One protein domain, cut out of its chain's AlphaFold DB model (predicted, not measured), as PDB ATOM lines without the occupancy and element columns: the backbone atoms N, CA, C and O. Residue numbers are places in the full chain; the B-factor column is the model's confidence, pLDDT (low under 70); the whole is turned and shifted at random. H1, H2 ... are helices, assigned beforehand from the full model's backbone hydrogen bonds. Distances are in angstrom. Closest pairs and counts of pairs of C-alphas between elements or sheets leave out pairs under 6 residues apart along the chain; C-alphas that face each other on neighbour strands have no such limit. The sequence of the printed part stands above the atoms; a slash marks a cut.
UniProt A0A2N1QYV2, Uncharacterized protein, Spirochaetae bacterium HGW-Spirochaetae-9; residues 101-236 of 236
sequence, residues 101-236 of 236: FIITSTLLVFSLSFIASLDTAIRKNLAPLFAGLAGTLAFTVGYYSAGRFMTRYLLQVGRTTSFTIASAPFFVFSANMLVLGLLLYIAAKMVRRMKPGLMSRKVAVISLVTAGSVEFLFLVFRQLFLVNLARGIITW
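AT A GLANCE: This is residues 101 to 236 of the 236 residues of an uncharacterized protein of Spirochaetae bacterium HGW-Spirochaetae-9 (UniProt A0A2N1QYV2). Four helices make a long up-and-down bundle, each running against the one before it: H5 lies in the middle with H1 and H4 on its two sides, and the longest helix, H2, packs across this row. The short helix H3 sits at the far end of H2, where the chain turns back into H4, and a tail of residues 225 to 236 with no named element follows H5. The printed part has 136 residues with five named helices, H1 to H5 in order, and no named strand; the class is all helix. It is only just compact, close to loose, with a radius of gyration of the C-alphas of 17.0 A, and elongated, spanning 59 by 31 by 21 A.

HOW THE PARTS SIT: H1, residues 101 to 116, and H2, residues 127 to 160, form a helical hairpin. They touch, closest at the C-alphas of Thr 106 and Leu 137, 6.6 A apart, and run opposite ways at a tilt of 37 degrees, only just steep; H2 takes part with residues 133 to 144 alone. H2 is the hub, touching four other helices. With residues 154 to 159 alone it touches H3, residues 164 to 167, closest at the C-alphas of Gly 158 and Ala 166, 4.6 A. H4, residues 169 to 193, touches H2 at a shallow tilt of 31 degrees, opposite ways; the closest C-alphas are those of Thr 151 and Val 172, 6.2 A apart, and the two touch with residues 143 to 155 of H2 and 172 to 180 of H4 alone. H4 and H5, residues 201 to 224, form a helical hairpin at a shallow tilt of 2 degrees, closest at the C-alphas of Phe 173 and Gln 223, 5.9 A. H5 touches H2, which takes part with residues 128 to 144 alone, at a shallow tilt of 29 degrees, the same way; the C-alphas of Thr 136 and Ser 207 come closest, 5.3 A. H5 also touches H1, opposite ways at 36 degrees, only just steep, closest at the C-alphas of Phe 110 and Thr 210, 5.7 A. H1 and H4 are apart. In H1, H2, H4 and H5 every O i to N i+4 pair is within hydrogen-bond range; H3 is too short for such a pair.

IN THESE COORDINATES: H1 begins at C-alpha 101, (186.347, 134.203, 99.174), and is 22.1 A long. H2 is 49.2 A long and ends at C-alpha 160, (168.594, 156.432, 113.062). H4 measures 36.3 A, and H5 33.4 A, ending at C-alpha 224, (172.006, 134.583, 106.978).

THE WHOLE: The C-alphas farthest apart, those of Lys 124 and Ser 162, are 59.6 A apart. The printed part has no cut and no long link. Mean pLDDT of the printed part is 78.8; 27 residues are under 70, among them 117 to 126 and 195 to 200.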
ATOM      1  N   PHE A 101     187.448 135.043  99.652       82.75
ATOM      2  CA  PHE A 101     186.347 134.203  99.174       82.75
ATOM      3  C   PHE A 101     185.854 134.593  97.773       82.75
ATOM      4  O   PHE A 101     185.730 133.719  96.914       82.75
ATOM      5  N   ILE A 102     185.600 135.884  97.524       85.69
ATOM      6  CA  ILE A 102     184.994 136.373  96.270       85.69
ATOM      7  C   ILE A 102     185.890 136.055  95.067       85.69
ATOM      8  O   ILE A 102     185.447 135.424  94.106       85.69
ATOM      9  N   ILE A 103     187.166 136.445  95.131       85.81
ATOM     10  CA  ILE A 103     188.106 136.286  94.013       85.81
ATOM     11  C   ILE A 103     188.357 134.802  93.752       85.81
ATOM     12  O   ILE A 103     188.199 134.331  92.625       85.81
ATOM     13  N   THR A 104     188.701 134.045  94.795       85.06
ATOM     14  CA  THR A 104     189.099 132.641  94.644       85.06
ATOM     15  C   THR A 104     187.930 131.774  94.170       85.06
ATOM     16  O   THR A 104     188.110 130.918  93.305       85.06
ATOM     17  N   SER A 105     186.713 132.033  94.661       85.38
ATOM     18  CA  SER A 105     185.513 131.297  94.234       85.38
ATOM     19  C   SER A 105     185.109 131.651  92.804       85.38
ATOM     20  O   SER A 105     184.734 130.762  92.044       85.38
ATOM     21  N   THR A 106     185.257 132.915  92.394       88.25
ATOM     22  CA  THR A 106     185.008 133.330  91.003       88.25
ATOM     23  C   THR A 106     185.974 132.648  90.044       88.25
ATOM     24  O   THR A 106     185.542 132.094  89.036       88.25
ATOM     25  N   LEU A 107     187.269 132.613  90.378       87.44
ATOM     26  CA  LEU A 107     188.280 131.908  89.588       87.44
ATOM     27  C   LEU A 107     187.959 130.411  89.467       87.44
ATOM     28  O   LEU A 107     188.007 129.864  88.364       87.44
ATOM     29  N   LEU A 108     187.602 129.757  90.577       86.56
ATOM     30  CA  LEU A 108     187.287 128.329  90.600       86.56
ATOM     31  C   LEU A 108     186.035 128.015  89.770       86.56
ATOM     32  O   LEU A 108     186.094 127.213  88.837       86.56
ATOM     33  N   VAL A 109     184.908 128.663  90.082       87.69
ATOM     34  CA  VAL A 109     183.612 128.386  89.447       87.69
ATOM     35  C   VAL A 109     183.649 128.732  87.958       87.69
ATOM     36  O   VAL A 109     183.134 127.956  87.148       87.69
ATOM     37  N   PHE A 110     184.319 129.823  87.569       86.06
ATOM     38  CA  PHE A 110     184.500 130.170  86.159       86.06
ATOM     39  C   PHE A 110     185.320 129.109  85.422       86.06
ATOM     40  O   PHE A 110     184.923 128.653  84.349       86.06
ATOM     41  N   SER A 111     186.444 128.678  86.005       82.44
ATOM     42  CA  SER A 111     187.339 127.692  85.387       82.44
ATOM     43  C   SER A 111     186.653 126.339  85.189       82.44
ATOM     44  O   SER A 111     186.748 125.742  84.114       82.44
ATOM     45  N   LEU A 112     185.904 125.877  86.195       81.88
ATOM     46  CA  LEU A 112     185.131 124.638  86.113       81.88
ATOM     47  C   LEU A 112     184.008 124.737  85.073       81.88
ATOM     48  O   LEU A 112     183.862 123.851  84.229       81.88
ATOM     49  N   SER A 113     183.254 125.838  85.080       79.62
ATOM     50  CA  SER A 113     182.155 126.071  84.133       79.62
ATOM     51  C   SER A 113     182.648 126.185  82.687       79.62
ATOM     52  O   SER A 113     181.993 125.711  81.754       79.62
ATOM     53  N   PHE A 114     183.834 126.765  82.491       76.12
ATOM     54  CA  PHE A 114     184.492 126.849  81.194       76.12
ATOM     55  C   PHE A 114     184.881 125.469  80.656       76.12
ATOM     56  O   PHE A 114     184.599 125.153  79.500       76.12
ATOM     57  N   ILE A 115     185.470 124.617  81.496       74.81
ATOM     58  CA  ILE A 115     185.889 123.264  81.102       74.81
ATOM     59  C   ILE A 115     184.712 122.327  80.874       74.81
ATOM     60  O   ILE A 115     184.761 121.495  79.966       74.81
ATOM     61  N   ALA A 116     183.636 122.494  81.637       70.69
ATOM     62  CA  ALA A 116     182.383 121.801  81.374       70.69
ATOM     63  C   ALA A 116     181.798 122.182  80.002       70.69
ATOM     64  O   ALA A 116     181.234 121.334  79.315       70.69
ATOM     65  N   SER A 117     181.985 123.432  79.572       67.06
ATOM     66  CA  SER A 117     181.407 123.990  78.340       67.06
ATOM     67  C   SER A 117     182.343 123.954  77.122       67.06
ATOM     68  O   SER A 117     182.018 124.520  76.071       67.06
ATOM     69  N   LEU A 118     183.516 123.329  77.255       63.78
ATOM     70  CA  LEU A 118     184.596 123.335  76.268       63.78
ATOM     71  C   LEU A 118     184.249 122.453  75.051       63.78
ATOM     72  O   LEU A 118     184.672 121.305  74.939       63.78
ATOM     73  N   ASP A 119     183.504 123.028  74.107       55.59
ATOM     74  CA  ASP A 119     183.430 122.548  72.725       55.59
ATOM     75  C   ASP A 119     184.741 122.885  71.998       55.59
ATOM     76  O   ASP A 119     185.318 123.964  72.177       55.59
ATOM     77  N   THR A 120     185.195 121.990  71.119       49.84
ATOM     78  CA  THR A 120     186.465 122.064  70.364       49.84
ATOM     79  C   THR A 120     186.715 123.381  69.609       49.84
ATOM     80  O   THR A 120     187.857 123.658  69.251       49.84
ATOM     81  N   ALA A 121     185.695 124.221  69.412       47.22
ATOM     82  CA  ALA A 121     185.775 125.512  68.727       47.22
ATOM     83  C   ALA A 121     186.440 126.644  69.544       47.22
ATOM     84  O   ALA A 121     187.043 127.539  68.957       47.22
ATOM     85  N   ILE A 122     186.378 126.620  70.883       52.38
ATOM     86  CA  ILE A 122     186.854 127.742  71.726       52.38
ATOM     87  C   ILE A 122     188.386 127.714  71.915       52.38
ATOM     88  O   ILE A 122     189.003 128.721  72.249       52.38
ATOM     89  N   ARG A 123     189.040 126.581  71.619       51.75
ATOM     90  CA  ARG A 123     190.491 126.400  71.801       51.75
ATOM     91  C   ARG A 123     191.369 127.307  70.936       51.75
ATOM     92  O   ARG A 123     192.533 127.482  71.271       51.75
ATOM     93  N   LYS A 124     190.852 127.853  69.831       54.16
ATOM     94  CA  LYS A 124     191.660 128.643  68.886       54.16
ATOM     95  C   LYS A 124     191.863 130.102  69.301       54.16
ATOM     96  O   LYS A 124     192.761 130.735  68.763       54.16
ATOM     97  N   ASN A 125     191.070 130.640  70.232       60.50
ATOM     98  CA  ASN A 125     191.219 132.029  70.663       60.50
ATOM     99  C   ASN A 125     190.951 132.178  72.169       60.50
ATOM    100  O   ASN A 125     189.820 132.027  72.626       60.50
ATOM    101  N   LEU A 126     192.008 132.470  72.933       66.06
ATOM    102  CA  LEU A 126     191.974 132.646  74.391       66.06
ATOM    103  C   LEU A 126     191.547 134.064  74.811       66.06
ATOM    104  O   LEU A 126     191.159 134.270  75.957       66.06
ATOM    105  N   ALA A 127     191.565 135.040  73.899       70.06
ATOM    106  CA  ALA A 127     191.154 136.416  74.184       70.06
ATOM    107  C   ALA A 127     189.738 136.539  74.800       70.06
ATOM    108  O   ALA A 127     189.601 137.201  75.832       70.06
ATOM    109  N   PRO A 128     188.686 135.873  74.273       70.19
ATOM    110  CA  PRO A 128     187.355 135.931  74.882       70.19
ATOM    111  C   PRO A 128     187.283 135.277  76.270       70.19
ATOM    112  O   PRO A 128     186.387 135.612  77.041       70.19
ATOM    113  N   LEU A 129     188.212 134.372  76.611       73.31
ATOM    114  CA  LEU A 129     188.290 133.780  77.949       73.31
ATOM    115  C   LEU A 129     188.785 134.802  78.967       73.31
ATOM    116  O   LEU A 129     188.141 134.982  79.997       73.31
ATOM    117  N   PHE A 130     189.883 135.498  78.669       77.88
ATOM    118  CA  PHE A 130     190.417 136.519  79.572       77.88
ATOM    119  C   PHE A 130     189.448 137.692  79.725       77.88
ATOM    120  O   PHE A 130     189.229 138.152  80.841       77.88
ATOM    121  N   ALA A 131     188.792 138.107  78.635       79.19
ATOM    122  CA  ALA A 131     187.752 139.131  78.686       79.19
ATOM    123  C   ALA A 131     186.557 138.705  79.559       79.19
ATOM    124  O   ALA A 131     186.079 139.485  80.381       79.19
ATOM    125  N   GLY A 132     186.098 137.454  79.426       81.50
ATOM    126  CA  GLY A 132     185.010 136.920  80.245       81.50
ATOM    127  C   GLY A 132     185.376 136.785  81.716       81.50
ATOM    128  O   GLY A 132     184.584 137.167  82.577       81.50
ATOM    129  N   LEU A 133     186.580 136.304  82.018       85.62
ATOM    130  CA  LEU A 133     187.061 136.184  83.390       85.62
ATOM    131  C   LEU A 133     187.206 137.560  84.048       85.62
ATOM    132  O   LEU A 133     186.681 137.768  85.139       85.62
ATOM    133  N   ALA A 134     187.861 138.506  83.368       86.06
ATOM    134  CA  ALA A 134     188.051 139.865  83.861       86.06
ATOM    135  C   ALA A 134     186.709 140.575  84.089       86.06
ATOM    136  O   ALA A 134     186.505 141.171  85.143       86.06
ATOM    137  N   GLY A 135     185.764 140.444  83.151       85.81
ATOM    138  CA  GLY A 135     184.419 140.999  83.298       85.81
ATOM    139  C   GLY A 135     183.643 140.382  84.463       85.81
ATOM    140  O   GLY A 135     182.979 141.099  85.208       85.81
ATOM    141  N   THR A 136     183.766 139.066  84.665       88.62
ATOM    142  CA  THR A 136     183.111 138.371  85.787       88.62
ATOM    143  C   THR A 136     183.695 138.826  87.118       88.62
ATOM    144  O   THR A 136     182.940 139.186  88.015       88.62
ATOM    145  N   LEU A 137     185.026 138.880  87.228       89.75
ATOM    146  CA  LEU A 137     185.716 139.360  88.424       89.75
ATOM    147  C   LEU A 137     185.330 140.804  88.746       89.75
ATOM    148  O   LEU A 137     184.938 141.086  89.877       89.75
ATOM    149  N   ALA A 138     185.370 141.696  87.753       88.88
ATOM    150  CA  ALA A 138     184.979 143.092  87.920       88.88
ATOM    151  C   ALA A 138     183.527 143.222  88.400       88.88
ATOM    152  O   ALA A 138     183.256 143.991  89.321       88.88
ATOM    153  N   PHE A 139     182.608 142.436  87.832       89.69
ATOM    154  CA  PHE A 139     181.214 142.419  88.264       89.69
ATOM    155  C   PHE A 139     181.065 141.925  89.708       89.69
ATOM    156  O   PHE A 139     180.416 142.601  90.501       89.69
ATOM    157  N   THR A 140     181.688 140.799  90.072       89.44
ATOM    158  CA  THR A 140     181.601 140.249  91.439       89.44
ATOM    159  C   THR A 140     182.212 141.189  92.478       89.44
ATOM    160  O   THR A 140     181.583 141.552  93.463       89.44
ATOM    161  N   VAL A 141     183.410 141.722  92.229       89.00
ATOM    162  CA  VAL A 141     184.055 142.662  93.158       89.00
ATOM    163  C   VAL A 141     183.265 143.972  93.258       89.00
ATOM    164  O   VAL A 141     183.121 144.533  94.351       89.00
ATOM    165  N   GLY A 142     182.720 144.450  92.136       87.88
ATOM    166  CA  GLY A 142     181.859 145.628  92.093       87.88
ATOM    167  C   GLY A 142     180.576 145.433  92.897       87.88
ATOM    168  O   GLY A 142     180.240 146.279  93.728       87.88
ATOM    169  N   TYR A 143     179.894 144.302  92.714       89.56
ATOM    170  CA  TYR A 143     178.685 143.985  93.464       89.56
ATOM    171  C   TYR A 143     178.975 143.771  94.951       89.56
ATOM    172  O   TYR A 143     178.289 144.369  95.772       89.56
ATOM    173  N   TYR A 144     180.019 143.022  95.318       86.75
ATOM    174  CA  TYR A 144     180.453 142.879  96.712       86.75
ATOM    175  C   TYR A 144     180.641 144.249  97.386       86.75
ATOM    176  O   TYR A 144     180.157 144.486  98.498       86.75
ATOM    177  N   SER A 145     181.295 145.184  96.691       86.56
ATOM    178  CA  SER A 145     181.539 146.537  97.200       86.56
ATOM    179  C   SER A 145     180.232 147.328  97.361       86.56
ATOM    180  O   SER A 145     179.997 147.931  98.412       86.56
ATOM    181  N   ALA A 146     179.345 147.276  96.363       86.25
ATOM    182  CA  ALA A 146     178.035 147.924  96.407       86.25
ATOM    183  C   ALA A 146     177.114 147.320  97.484       86.25
ATOM    184  O   ALA A 146     176.473 148.055  98.235       86.25
ATOM    185  N   GLY A 147     177.084 145.995  97.621       83.88
ATOM    186  CA  GLY A 147     176.293 145.281  98.621       83.88
ATOM    187  C   GLY A 147     176.765 145.564 100.046       83.88
ATOM    188  O   GLY A 147     175.949 145.727 100.958       83.88
ATOM    189  N   ARG A 148     178.078 145.726 100.258       83.75
ATOM    190  CA  ARG A 148     178.633 146.164 101.546       83.75
ATOM    191  C   ARG A 148     178.221 147.593 101.890       83.75
ATOM    192  O   ARG A 148     177.839 147.849 103.033       83.75
ATOM    193  N   PHE A 149     178.254 148.499 100.915       85.06
ATOM    194  CA  PHE A 149     177.758 149.864 101.089       85.06
ATOM    195  C   PHE A 149     176.262 149.875 101.426       85.06
ATOM    196  O   PHE A 149     175.863 150.464 102.428       85.06
ATOM    197  N   MET A 150     175.451 149.135 100.667       85.12
ATOM    198  CA  MET A 150     174.012 149.038 100.896       85.12
ATOM    199  C   MET A 150     173.685 148.433 102.264       85.12
ATOM    200  O   MET A 150     172.827 148.941 102.974       85.12
ATOM    201  N   THR A 151     174.407 147.389 102.675       85.31
ATOM    202  CA  THR A 151     174.254 146.779 104.001       85.31
ATOM    203  C   THR A 151     174.527 147.793 105.110       85.31
ATOM    204  O   THR A 151     173.724 147.928 106.028       85.31
ATOM    205  N   ARG A 152     175.631 148.548 105.022       85.12
ATOM    206  CA  ARG A 152     175.950 149.596 106.006       85.12
ATOM    207  C   ARG A 152     174.879 150.684 106.037       85.12
ATOM    208  O   ARG A 152     174.476 151.090 107.121       85.12
ATOM    209  N   TYR A 153     174.398 151.104 104.869       85.75
ATOM    210  CA  TYR A 153     173.357 152.116 104.749       85.75
ATOM    211  C   TYR A 153     172.028 151.659 105.367       85.75
ATOM    212  O   TYR A 153     171.466 152.371 106.192       85.75
ATOM    213  N   LEU A 154     171.561 150.445 105.056       84.00
ATOM    214  CA  LEU A 154     170.326 149.885 105.621       84.00
ATOM    215  C   LEU A 154     170.401 149.744 107.146       84.00
ATOM    216  O   LEU A 154     169.470 150.130 107.851       84.00
ATOM    217  N   LEU A 155     171.537 149.267 107.662       83.56
ATOM    218  CA  LEU A 155     171.767 149.172 109.104       83.56
ATOM    219  C   LEU A 155     171.810 150.551 109.776       83.56
ATOM    220  O   LEU A 155     171.337 150.693 110.900       83.56
ATOM    221  N   GLN A 156     172.372 151.563 109.111       84.94
ATOM    222  CA  GLN A 156     172.388 152.931 109.620       84.94
ATOM    223  C   GLN A 156     170.973 153.511 109.670       84.94
ATOM    224  O   GLN A 156     170.579 154.026 110.712       84.94
ATOM    225  N   VAL A 157     170.196 153.359 108.595       82.75
ATOM    226  CA  VAL A 157     168.796 153.802 108.532       82.75
ATOM    227  C   VAL A 157     167.975 153.139 109.634       82.75
ATOM    228  O   VAL A 157     167.280 153.834 110.365       82.75
ATOM    229  N   GLY A 158     168.111 151.826 109.837       78.94
ATOM    230  CA  GLY A 158     167.392 151.120 110.902       78.94
ATOM    231  C   GLY A 158     167.774 151.535 112.327       78.94
ATOM    232  O   GLY A 158     167.025 151.250 113.255       78.94
ATOM    233  N   ARG A 159     168.924 152.197 112.515       78.94
ATOM    234  CA  ARG A 159     169.368 152.739 113.812       78.94
ATOM    235  C   ARG A 159     168.954 154.190 114.029       78.94
ATOM    236  O   ARG A 159     168.731 154.581 115.168       78.94
ATOM    237  N   THR A 160     168.909 154.997 112.970       82.25
ATOM    238  CA  THR A 160     168.594 156.432 113.062       82.25
ATOM    239  C   THR A 160     167.112 156.731 112.891       82.25
ATOM    240  O   THR A 160     166.641 157.766 113.351       82.25
ATOM    241  N   THR A 161     166.368 155.840 112.238       69.94
ATOM    242  CA  THR A 161     164.920 155.957 112.057       69.94
ATOM    243  C   THR A 161     164.194 154.880 112.853       69.94
ATOM    244  O   THR A 161     164.737 153.814 113.126       69.94
ATOM    245  N   SER A 162     162.925 155.121 113.179       73.12
ATOM    246  CA  SER A 162     162.021 154.162 113.833       73.12
ATOM    247  C   SER A 162     161.709 152.911 112.987       73.12
ATOM    248  O   SER A 162     160.921 152.059 113.396       73.12
ATOM    249  N   PHE A 163     162.345 152.760 111.820       74.25
ATOM    250  CA  PHE A 163     162.222 151.621 110.913       74.25
ATOM    251  C   PHE A 163     163.113 150.445 111.353       74.25
ATOM    252  O   PHE A 163     164.088 150.076 110.699       74.25
ATOM    253  N   THR A 164     162.753 149.807 112.467       73.50
ATOM    254  CA  THR A 164     163.500 148.681 113.068       73.50
ATOM    255  C   THR A 164     163.719 147.503 112.109       73.50
ATOM    256  O   THR A 164     164.763 146.850 112.161       73.50
ATOM    257  N   ILE A 165     162.798 147.280 111.164       77.06
ATOM    258  CA  ILE A 165     162.878 146.221 110.140       77.06
ATOM    259  C   ILE A 165     164.099 146.398 109.224       77.06
ATOM    260  O   ILE A 165     164.685 145.405 108.796       77.06
ATOM    261  N   ALA A 166     164.548 147.634 108.971       74.62
ATOM    262  CA  ALA A 166     165.714 147.895 108.123       74.62
ATOM    263  C   ALA A 166     167.023 147.336 108.710       74.62
ATOM    264  O   ALA A 166     167.978 147.088 107.973       74.62
ATOM    265  N   SER A 167     167.053 147.090 110.025       74.38
ATOM    266  CA  SER A 167     168.189 146.476 110.713       74.38
ATOM    267  C   SER A 167     168.157 144.940 110.729       74.38
ATOM    268  O   SER A 167     169.158 144.311 111.075       74.38
ATOM    269  N   ALA A 168     167.033 144.323 110.344       79.50
ATOM    270  CA  ALA A 168     166.870 142.876 110.401       79.50
ATOM    271  C   ALA A 168     167.759 142.174 109.348       79.50
ATOM    272  O   ALA A 168     167.677 142.516 108.162       79.50
ATOM    273  N   PRO A 169     168.549 141.143 109.719       73.62
ATOM    274  CA  PRO A 169     169.439 140.436 108.791       73.62
ATOM    275  C   PRO A 169     168.725 139.889 107.547       73.62
ATOM    276  O   PRO A 169     169.220 140.029 106.430       73.62
ATOM    277  N   PHE A 170     167.513 139.351 107.721       76.88
ATOM    278  CA  PHE A 170     166.676 138.863 106.621       76.88
ATOM    279  C   PHE A 170     166.226 139.966 105.659       76.88
ATOM    280  O   PHE A 170     166.147 139.728 104.453       76.88
ATOM    281  N   PHE A 171     165.945 141.173 106.159       80.88
ATOM    282  CA  PHE A 171     165.548 142.298 105.313       80.88
ATOM    283  C   PHE A 171     166.732 142.792 104.480       80.88
ATOM    284  O   PHE A 171     166.617 142.945 103.265       80.88
ATOM    285  N   VAL A 172     167.899 142.948 105.112       82.94
ATOM    286  CA  VAL A 172     169.150 143.305 104.429       82.94
ATOM    287  C   VAL A 172     169.515 142.259 103.372       82.94
ATOM    288  O   VAL A 172     169.887 142.622 102.254       82.94
ATOM    289  N   PHE A 173     169.361 140.972 103.692       83.19
ATOM    290  CA  PHE A 173     169.552 139.879 102.742       83.19
ATOM    291  C   PHE A 173     168.600 139.955 101.557       83.19
ATOM    292  O   PHE A 173     169.040 139.920 100.409       83.19
ATOM    293  N   SER A 174     167.310 140.141 101.823       82.94
ATOM    294  CA  SER A 174     166.287 140.237 100.781       82.94
ATOM    295  C   SER A 174     166.529 141.437  99.861       82.94
ATOM    296  O   SER A 174     166.432 141.306  98.643       82.94
ATOM    297  N   ALA A 175     166.921 142.587 100.415       86.88
ATOM    298  CA  ALA A 175     167.263 143.775  99.638       86.88
ATOM    299  C   ALA A 175     168.484 143.542  98.729       86.88
ATOM    300  O   ALA A 175     168.434 143.851  97.538       86.88
ATOM    301  N   ASN A 176     169.559 142.938  99.252       88.38
ATOM    302  CA  ASN A 176     170.724 142.561  98.442       88.38
ATOM    303  C   ASN A 176     170.348 141.563  97.344       88.38
ATOM    304  O   ASN A 176     170.691 141.787  96.181       88.38
ATOM    305  N   MET A 177     169.578 140.527  97.676       88.62
ATOM    306  CA  MET A 177     169.097 139.539  96.711       88.62
ATOM    307  C   MET A 177     168.267 140.162  95.593       88.62
ATOM    308  O   MET A 177     168.466 139.819  94.429       88.62
ATOM    309  N   LEU A 178     167.376 141.103  95.909       90.38
ATOM    310  CA  LEU A 178     166.578 141.806  94.904       90.38
ATOM    311  C   LEU A 178     167.459 142.605  93.941       90.38
ATOM    312  O   LEU A 178     167.274 142.518  92.727       90.38
ATOM    313  N   VAL A 179     168.453 143.333  94.458       91.12
ATOM    314  CA  VAL A 179     169.397 144.089  93.621       91.12
ATOM    315  C   VAL A 179     170.245 143.147  92.763       91.12
ATOM    316  O   VAL A 179     170.392 143.386  91.564       91.12
ATOM    317  N   LEU A 180     170.758 142.051  93.334       90.25
ATOM    318  CA  LEU A 180     171.514 141.043  92.587       90.25
ATOM    319  C   LEU A 180     170.662 140.437  91.470       90.25
ATOM    320  O   LEU A 180     171.094 140.383  90.322       90.25
ATOM    321  N   GLY A 181     169.438 140.018  91.794       87.69
ATOM    322  CA  GLY A 181     168.494 139.443  90.843       87.69
ATOM    323  C   GLY A 181     168.169 140.402  89.700       87.69
ATOM    324  O   GLY A 181     168.176 139.992  88.539       87.69
ATOM    325  N   LEU A 182     167.970 141.690  89.999       90.88
ATOM    326  CA  LEU A 182     167.740 142.720  88.988       90.88
ATOM    327  C   LEU A 182     168.960 142.902  88.075       90.88
ATOM    328  O   LEU A 182     168.812 142.926  86.852       90.88
ATOM    329  N   LEU A 183     170.165 142.985  88.643       90.94
ATOM    330  CA  LEU A 183     171.404 143.120  87.873       90.94
ATOM    331  C   LEU A 183     171.648 141.903  86.977       90.94
ATOM    332  O   LEU A 183     171.939 142.064  85.791       90.94
ATOM    333  N   LEU A 184     171.462 140.689  87.503       89.94
ATOM    334  CA  LEU A 184     171.575 139.452  86.730       89.94
ATOM    335  C   LEU A 184     170.512 139.371  85.633       89.94
ATOM    336  O   LEU A 184     170.818 138.942  84.523       89.94
ATOM    337  N   TYR A 185     169.283 139.820  85.897       89.19
ATOM    338  CA  TYR A 185     168.222 139.882  84.894       89.19
ATOM    339  C   TYR A 185     168.565 140.850  83.753       89.19
ATOM    340  O   TYR A 185     168.450 140.491  82.577       89.19
ATOM    341  N   ILE A 186     169.039 142.057  84.081       89.44
ATOM    342  CA  ILE A 186     169.487 143.050  83.094       89.44
ATOM    343  C   ILE A 186     170.642 142.479  82.270       89.44
ATOM    344  O   ILE A 186     170.597 142.502  81.038       89.44
ATOM    345  N   ALA A 187     171.641 141.902  82.931       86.75
ATOM    346  CA  ALA A 187     172.799 141.340  82.262       86.75
ATOM    347  C   ALA A 187     172.421 140.124  81.391       86.75
ATOM    348  O   ALA A 187     172.860 140.026  80.246       86.75
ATOM    349  N   ALA A 188     171.503 139.262  81.835       85.81
ATOM    350  CA  ALA A 188     170.953 138.178  81.021       85.81
ATOM    351  C   ALA A 188     170.210 138.701  79.781       85.81
ATOM    352  O   ALA A 188     170.348 138.144  78.687       85.81
ATOM    353  N   LYS A 189     169.452 139.798  79.913       87.00
ATOM    354  CA  LYS A 189     168.791 140.469  78.784       87.00
ATOM    355  C   LYS A 189     169.810 141.044  77.796       87.00
ATOM    356  O   LYS A 189     169.607 140.913  76.589       87.00
ATOM    357  N   MET A 190     170.913 141.621  78.279       84.88
ATOM    358  CA  MET A 190     172.016 142.096  77.435       84.88
ATOM    359  C   MET A 190     172.690 140.942  76.688       84.88
ATOM    360  O   MET A 190     172.859 141.019  75.474       84.88
ATOM    361  N   VAL A 191     172.975 139.830  77.371       83.94
ATOM    362  CA  VAL A 191     173.580 138.636  76.757       83.94
ATOM    363  C   VAL A 191     172.675 138.017  75.689       83.94
ATOM    364  O   VAL A 191     173.164 137.566  74.654       83.94
ATOM    365  N   ARG A 192     171.348 138.040  75.869       81.38
ATOM    366  CA  ARG A 192     170.397 137.605  74.828       81.38
ATOM    367  C   ARG A 192     170.441 138.475  73.567       81.38
ATOM    368  O   ARG A 192     170.109 137.975  72.498       81.38
ATOM    369  N   ARG A 193     170.836 139.745  73.684       79.06
ATOM    370  CA  ARG A 193     170.931 140.706  72.571       79.06
ATOM    371  C   ARG A 193     172.311 140.741  71.904       79.06
ATOM    372  O   ARG A 193     172.474 141.438  70.905       79.06
ATOM    373  N   MET A 194     173.300 140.011  72.423       72.38
ATOM    374  CA  MET A 194     174.646 139.985  71.847       72.38
ATOM    375  C   MET A 194     174.673 139.257  70.497       72.38
ATOM    376  O   MET A 194     174.277 138.094  70.386       72.38
ATOM    377  N   LYS A 195     175.191 139.943  69.472       64.50
ATOM    378  CA  LYS A 195     175.531 139.353  68.169       64.50
ATOM    379  C   LYS A 195     176.787 138.468  68.299       64.50
ATOM    380  O   LYS A 195     177.634 138.757  69.144       64.50
ATOM    381  N   PRO A 196     176.960 137.438  67.451       58.41
ATOM    382  CA  PRO A 196     178.014 136.420  67.587       58.41
ATOM    383  C   PRO A 196     179.480 136.887  67.387       58.41
ATOM    384  O   PRO A 196     180.349 136.042  67.209       58.41
ATOM    385  N   GLY A 197     179.785 138.192  67.426       53.84
ATOM    386  CA  GLY A 197     181.095 138.742  67.035       53.84
ATOM    387  C   GLY A 197     182.069 139.136  68.160       53.84
ATOM    388  O   GLY A 197     183.267 138.961  67.978       53.84
ATOM    389  N   LEU A 198     181.607 139.660  69.306       52.38
ATOM    390  CA  LEU A 198     182.512 140.247  70.325       52.38
ATOM    391  C   LEU A 198     182.872 139.297  71.476       52.38
ATOM    392  O   LEU A 198     183.968 139.337  72.024       52.38
ATOM    393  N   MET A 199     181.929 138.449  71.866       58.38
ATOM    394  CA  MET A 199     182.067 137.510  72.968       58.38
ATOM    395  C   MET A 199     181.158 136.339  72.639       58.38
ATOM    396  O   MET A 199     179.994 136.534  72.278       58.38
ATOM    397  N   SER A 200     181.674 135.111  72.716       69.88
ATOM    398  CA  SER A 200     180.806 133.955  72.507       69.88
ATOM    399  C   SER A 200     179.706 134.009  73.561       69.88
ATOM    400  O   SER A 200     179.997 134.049  74.756       69.88
ATOM    401  N   ARG A 201     178.440 134.004  73.127       73.12
ATOM    402  CA  ARG A 201     177.264 134.000  74.013       73.12
ATOM    403  C   ARG A 201     177.393 132.950  75.124       73.12
ATOM    404  O   ARG A 201     176.945 133.185  76.238       73.12
ATOM    405  N   LYS A 202     178.065 131.826  74.838       75.31
ATOM    406  CA  LYS A 202     178.400 130.784  75.818       75.31
ATOM    407  C   LYS A 202     179.269 131.314  76.972       75.31
ATOM    408  O   LYS A 202     178.936 131.067  78.122       75.31
ATOM    409  N   VAL A 203     180.330 132.073  76.686       78.06
ATOM    410  CA  VAL A 203     181.219 132.657  77.712       78.06
ATOM    411  C   VAL A 203     180.458 133.661  78.573       78.06
ATOM    412  O   VAL A 203     180.578 133.625  79.789       78.06
ATOM    413  N   ALA A 204     179.611 134.493  77.970       80.94
ATOM    414  CA  ALA A 204     178.813 135.458  78.723       80.94
ATOM    415  C   ALA A 204     177.776 134.783  79.646       80.94
ATOM    416  O   ALA A 204     177.535 135.248  80.757       80.94
ATOM    417  N   VAL A 205     177.194 133.654  79.224       82.19
ATOM    418  CA  VAL A 205     176.330 132.833  80.091       82.19
ATOM    419  C   VAL A 205     177.129 132.221  81.244       82.19
ATOM    420  O   VAL A 205     176.673 132.274  82.381       82.19
ATOM    421  N   ILE A 206     178.332 131.699  80.983       84.12
ATOM    422  CA  ILE A 206     179.222 131.163  82.026       84.12
ATOM    423  C   ILE A 206     179.577 132.248  83.050       84.12
ATOM    424  O   ILE A 206     179.483 132.004  84.253       84.12
ATOM    425  N   SER A 207     179.917 133.451  82.586       85.19
ATOM    426  CA  SER A 207     180.168 134.618  83.435       85.19
ATOM    427  C   SER A 207     178.975 134.941  84.335       85.19
ATOM    428  O   SER A 207     179.149 135.116  85.537       85.19
ATOM    429  N   LEU A 208     177.757 134.959  83.783       87.50
ATOM    430  CA  LEU A 208     176.542 135.245  84.550       87.50
ATOM    431  C   LEU A 208     176.246 134.192  85.614       87.50
ATOM    432  O   LEU A 208     175.936 134.541  86.750       87.50
ATOM    433  N   VAL A 209     176.350 132.914  85.250       86.69
ATOM    434  CA  VAL A 209     176.127 131.806  86.188       86.69
ATOM    435  C   VAL A 209     177.171 131.835  87.299       86.69
ATOM    436  O   VAL A 209     176.823 131.672  88.465       86.69
ATOM    437  N   THR A 210     178.433 132.101  86.954       88.62
ATOM    438  CA  THR A 210     179.528 132.218  87.925       88.62
ATOM    439  C   THR A 210     179.269 133.363  88.898       88.62
ATOM    440  O   THR A 210     179.239 133.133  90.104       88.62
ATOM    441  N   ALA A 211     179.034 134.574  88.384       89.31
ATOM    442  CA  ALA A 211     178.781 135.749  89.209       89.31
ATOM    443  C   ALA A 211     177.572 135.543  90.127       89.31
ATOM    444  O   ALA A 211     177.671 135.748  91.332       89.31
ATOM    445  N   GLY A 212     176.452 135.062  89.578       88.06
ATOM    446  CA  GLY A 212     175.254 134.809  90.370       88.06
ATOM    447  C   GLY A 212     175.469 133.761  91.460       88.06
ATOM    448  O   GLY A 212     175.021 133.962  92.582       88.06
ATOM    449  N   SER A 213     176.194 132.679  91.164       86.88
ATOM    450  CA  SER A 213     176.448 131.613  92.142       86.88
ATOM    451  C   SER A 213     177.368 132.074  93.273       86.88
ATOM    452  O   SER A 213     177.087 131.805  94.438       86.88
ATOM    453  N   VAL A 214     178.457 132.780  92.946       89.19
ATOM    454  CA  VAL A 214     179.420 133.268  93.946       89.19
ATOM    455  C   VAL A 214     178.785 134.322  94.848       89.19
ATOM    456  O   VAL A 214     178.915 134.220  96.066       89.19
ATOM    457  N   GLU A 215     178.055 135.283  94.278       87.62
ATOM    458  CA  GLU A 215     177.378 136.318  95.065       87.62
ATOM    459  C   GLU A 215     176.235 135.752  95.902       87.62
ATOM    460  O   GLU A 215     176.056 136.139  97.055       87.62
ATOM    461  N   PHE A 216     175.488 134.784  95.368       87.25
ATOM    462  CA  PHE A 216     174.463 134.093  96.139       87.25
ATOM    463  C   PHE A 216     175.050 133.403  97.368       87.25
ATOM    464  O   PHE A 216     174.578 133.629  98.483       87.25
ATOM    465  N   LEU A 217     176.111 132.610  97.180       85.94
ATOM    466  CA  LEU A 217     176.795 131.946  98.288       85.94
ATOM    467  C   LEU A 217     177.348 132.969  99.281       85.94
ATOM    468  O   LEU A 217     177.165 132.804 100.486       85.94
ATOM    469  N   PHE A 218     177.970 134.043  98.788       85.25
ATOM    470  CA  PHE A 218     178.481 135.111  99.636       85.25
ATOM    471  C   PHE A 218     177.380 135.707 100.520       85.25
ATOM    472  O   PHE A 218     177.552 135.774 101.734       85.25
ATOM    473  N   LEU A 219     176.245 136.103  99.942       83.75
ATOM    474  CA  LEU A 219     175.143 136.723 100.679       83.75
ATOM    475  C   LEU A 219     174.524 135.762 101.695       83.75
ATOM    476  O   LEU A 219     174.296 136.154 102.838       83.75
ATOM    477  N   VAL A 220     174.311 134.497 101.320       79.44
ATOM    478  CA  VAL A 220     173.778 133.474 102.230       79.44
ATOM    479  C   VAL A 220     174.704 133.291 103.435       79.44
ATOM    480  O   VAL A 220     174.268 133.437 104.576       79.44
ATOM    481  N   PHE A 221     175.999 133.052 103.216       76.38
ATOM    482  CA  PHE A 221     176.939 132.861 104.323       76.38
ATOM    483  C   PHE A 221     177.138 134.121 105.152       76.38
ATOM    484  O   PHE A 221     177.147 134.061 106.379       76.38
ATOM    485  N   ARG A 222     177.267 135.274 104.497       77.62
ATOM    486  CA  ARG A 222     177.577 136.527 105.176       77.62
ATOM    487  C   ARG A 222     176.402 137.084 105.969       77.62
ATOM    488  O   ARG A 222     176.630 137.660 107.027       77.62
ATOM    489  N   GLN A 223     175.182 136.996 105.444       73.81
ATOM    490  CA  GLN A 223     174.025 137.716 105.988       73.81
ATOM    491  C   GLN A 223     173.028 136.804 106.703       73.81
ATOM    492  O   GLN A 223     172.434 137.251 107.680       73.81
ATOM    493  N   LEU A 224     172.866 135.544 106.274       69.38
ATOM    494  CA  LEU A 224     172.006 134.583 106.978       69.38
ATOM    495  C   LEU A 224     172.774 133.821 108.057       69.38
ATOM    496  O   LEU A 224     172.283 133.684 109.171       69.38
ATOM    497  N   PHE A 225     173.990 133.369 107.742       67.06
ATOM    498  CA  PHE A 225     174.821 132.616 108.689       67.06
ATOM    499  C   PHE A 225     175.838 133.476 109.445       67.06
ATOM    500  O   PHE A 225     176.546 132.958 110.299       67.06
ATOM    501  N   LEU A 226     175.907 134.782 109.149       68.12
ATOM    502  CA  LEU A 226     176.813 135.745 109.796       68.12
ATOM    503  C   LEU A 226     178.296 135.328 109.764       68.12
ATOM    504  O   LEU A 226     179.108 135.814 110.550       68.12
ATOM    505  N   VAL A 227     178.672 134.479 108.804       66.44
ATOM    506  CA  VAL A 227     180.022 133.933 108.686       66.44
ATOM    507  C   VAL A 227     180.989 135.029 108.242       66.44
ATOM    508  O   VAL A 227     180.751 135.811 107.304       66.44
ATOM    509  N   ASN A 228     182.137 135.081 108.911       67.56
ATOM    510  CA  ASN A 228     183.262 135.908 108.501       67.56
ATOM    511  C   ASN A 228     184.066 135.198 107.410       67.56
ATOM    512  O   ASN A 228     185.106 134.605 107.661       67.56
ATOM    513  N   LEU A 229     183.577 135.288 106.171       70.62
ATOM    514  CA  LEU A 229     184.307 134.799 105.002       70.62
ATOM    515  C   LEU A 229     185.655 135.521 104.850       70.62
ATOM    516  O   LEU A 229     185.756 136.729 105.096       70.62
ATOM    517  N   ALA A 230     186.671 134.780 104.399       68.69
ATOM    518  CA  ALA A 230     188.016 135.300 104.184       68.69
ATOM    519  C   ALA A 230     187.981 136.532 103.270       68.69
ATOM    520  O   ALA A 230     187.562 136.458 102.113       68.69
ATOM    521  N   ARG A 231     188.431 137.672 103.802       64.25
ATOM    522  CA  ARG A 231     188.488 138.946 103.071       64.25
ATOM    523  C   ARG A 231     189.629 138.967 102.050       64.25
ATOM    524  O   ARG A 231     189.480 139.542 100.975       64.25
ATOM    525  N   GLY A 232     190.733 138.284 102.365       71.31
ATOM    526  CA  GLY A 232     191.935 138.253 101.533       71.31
ATOM    527  C   GLY A 232     192.466 139.659 101.256       71.31
ATOM    528  O   GLY A 232     192.610 140.459 102.178       71.31
ATOM    529  N   ILE A 233     192.699 139.969  99.977       73.81
ATOM    530  CA  ILE A 233     193.202 141.274  99.506       73.81
ATOM    531  C   ILE A 233     192.121 142.369  99.557       73.81
ATOM    532  O   ILE A 233     192.439 143.557  99.604       73.81
ATOM    533  N   ILE A 234     190.839 142.002  99.567       68.50
ATOM    534  CA  ILE A 234     189.741 142.973  99.596       68.50
ATOM    535  C   ILE A 234     189.522 143.418 101.046       68.50
ATOM    536  O   ILE A 234     188.780 142.795 101.807       68.50
ATOM    537  N   THR A 235     190.191 144.496 101.446       68.25
ATOM    538  CA  THR A 235     190.200 144.964 102.842       68.25
ATOM    539  C   THR A 235     189.068 145.936 103.195       68.25
ATOM    540  O   THR A 235     188.767 146.092 104.383       68.25
ATOM    541  N   TRP A 236     188.408 146.552 102.207       60.31
ATOM    542  CA  TRP A 236     187.388 147.593 102.418       60.31
ATOM    543  C   TRP A 236     185.997 147.066 102.800       60.31
ATOM    544  O   TRP A 236     185.569 145.988 102.330       60.31
TER     545      TRP A 236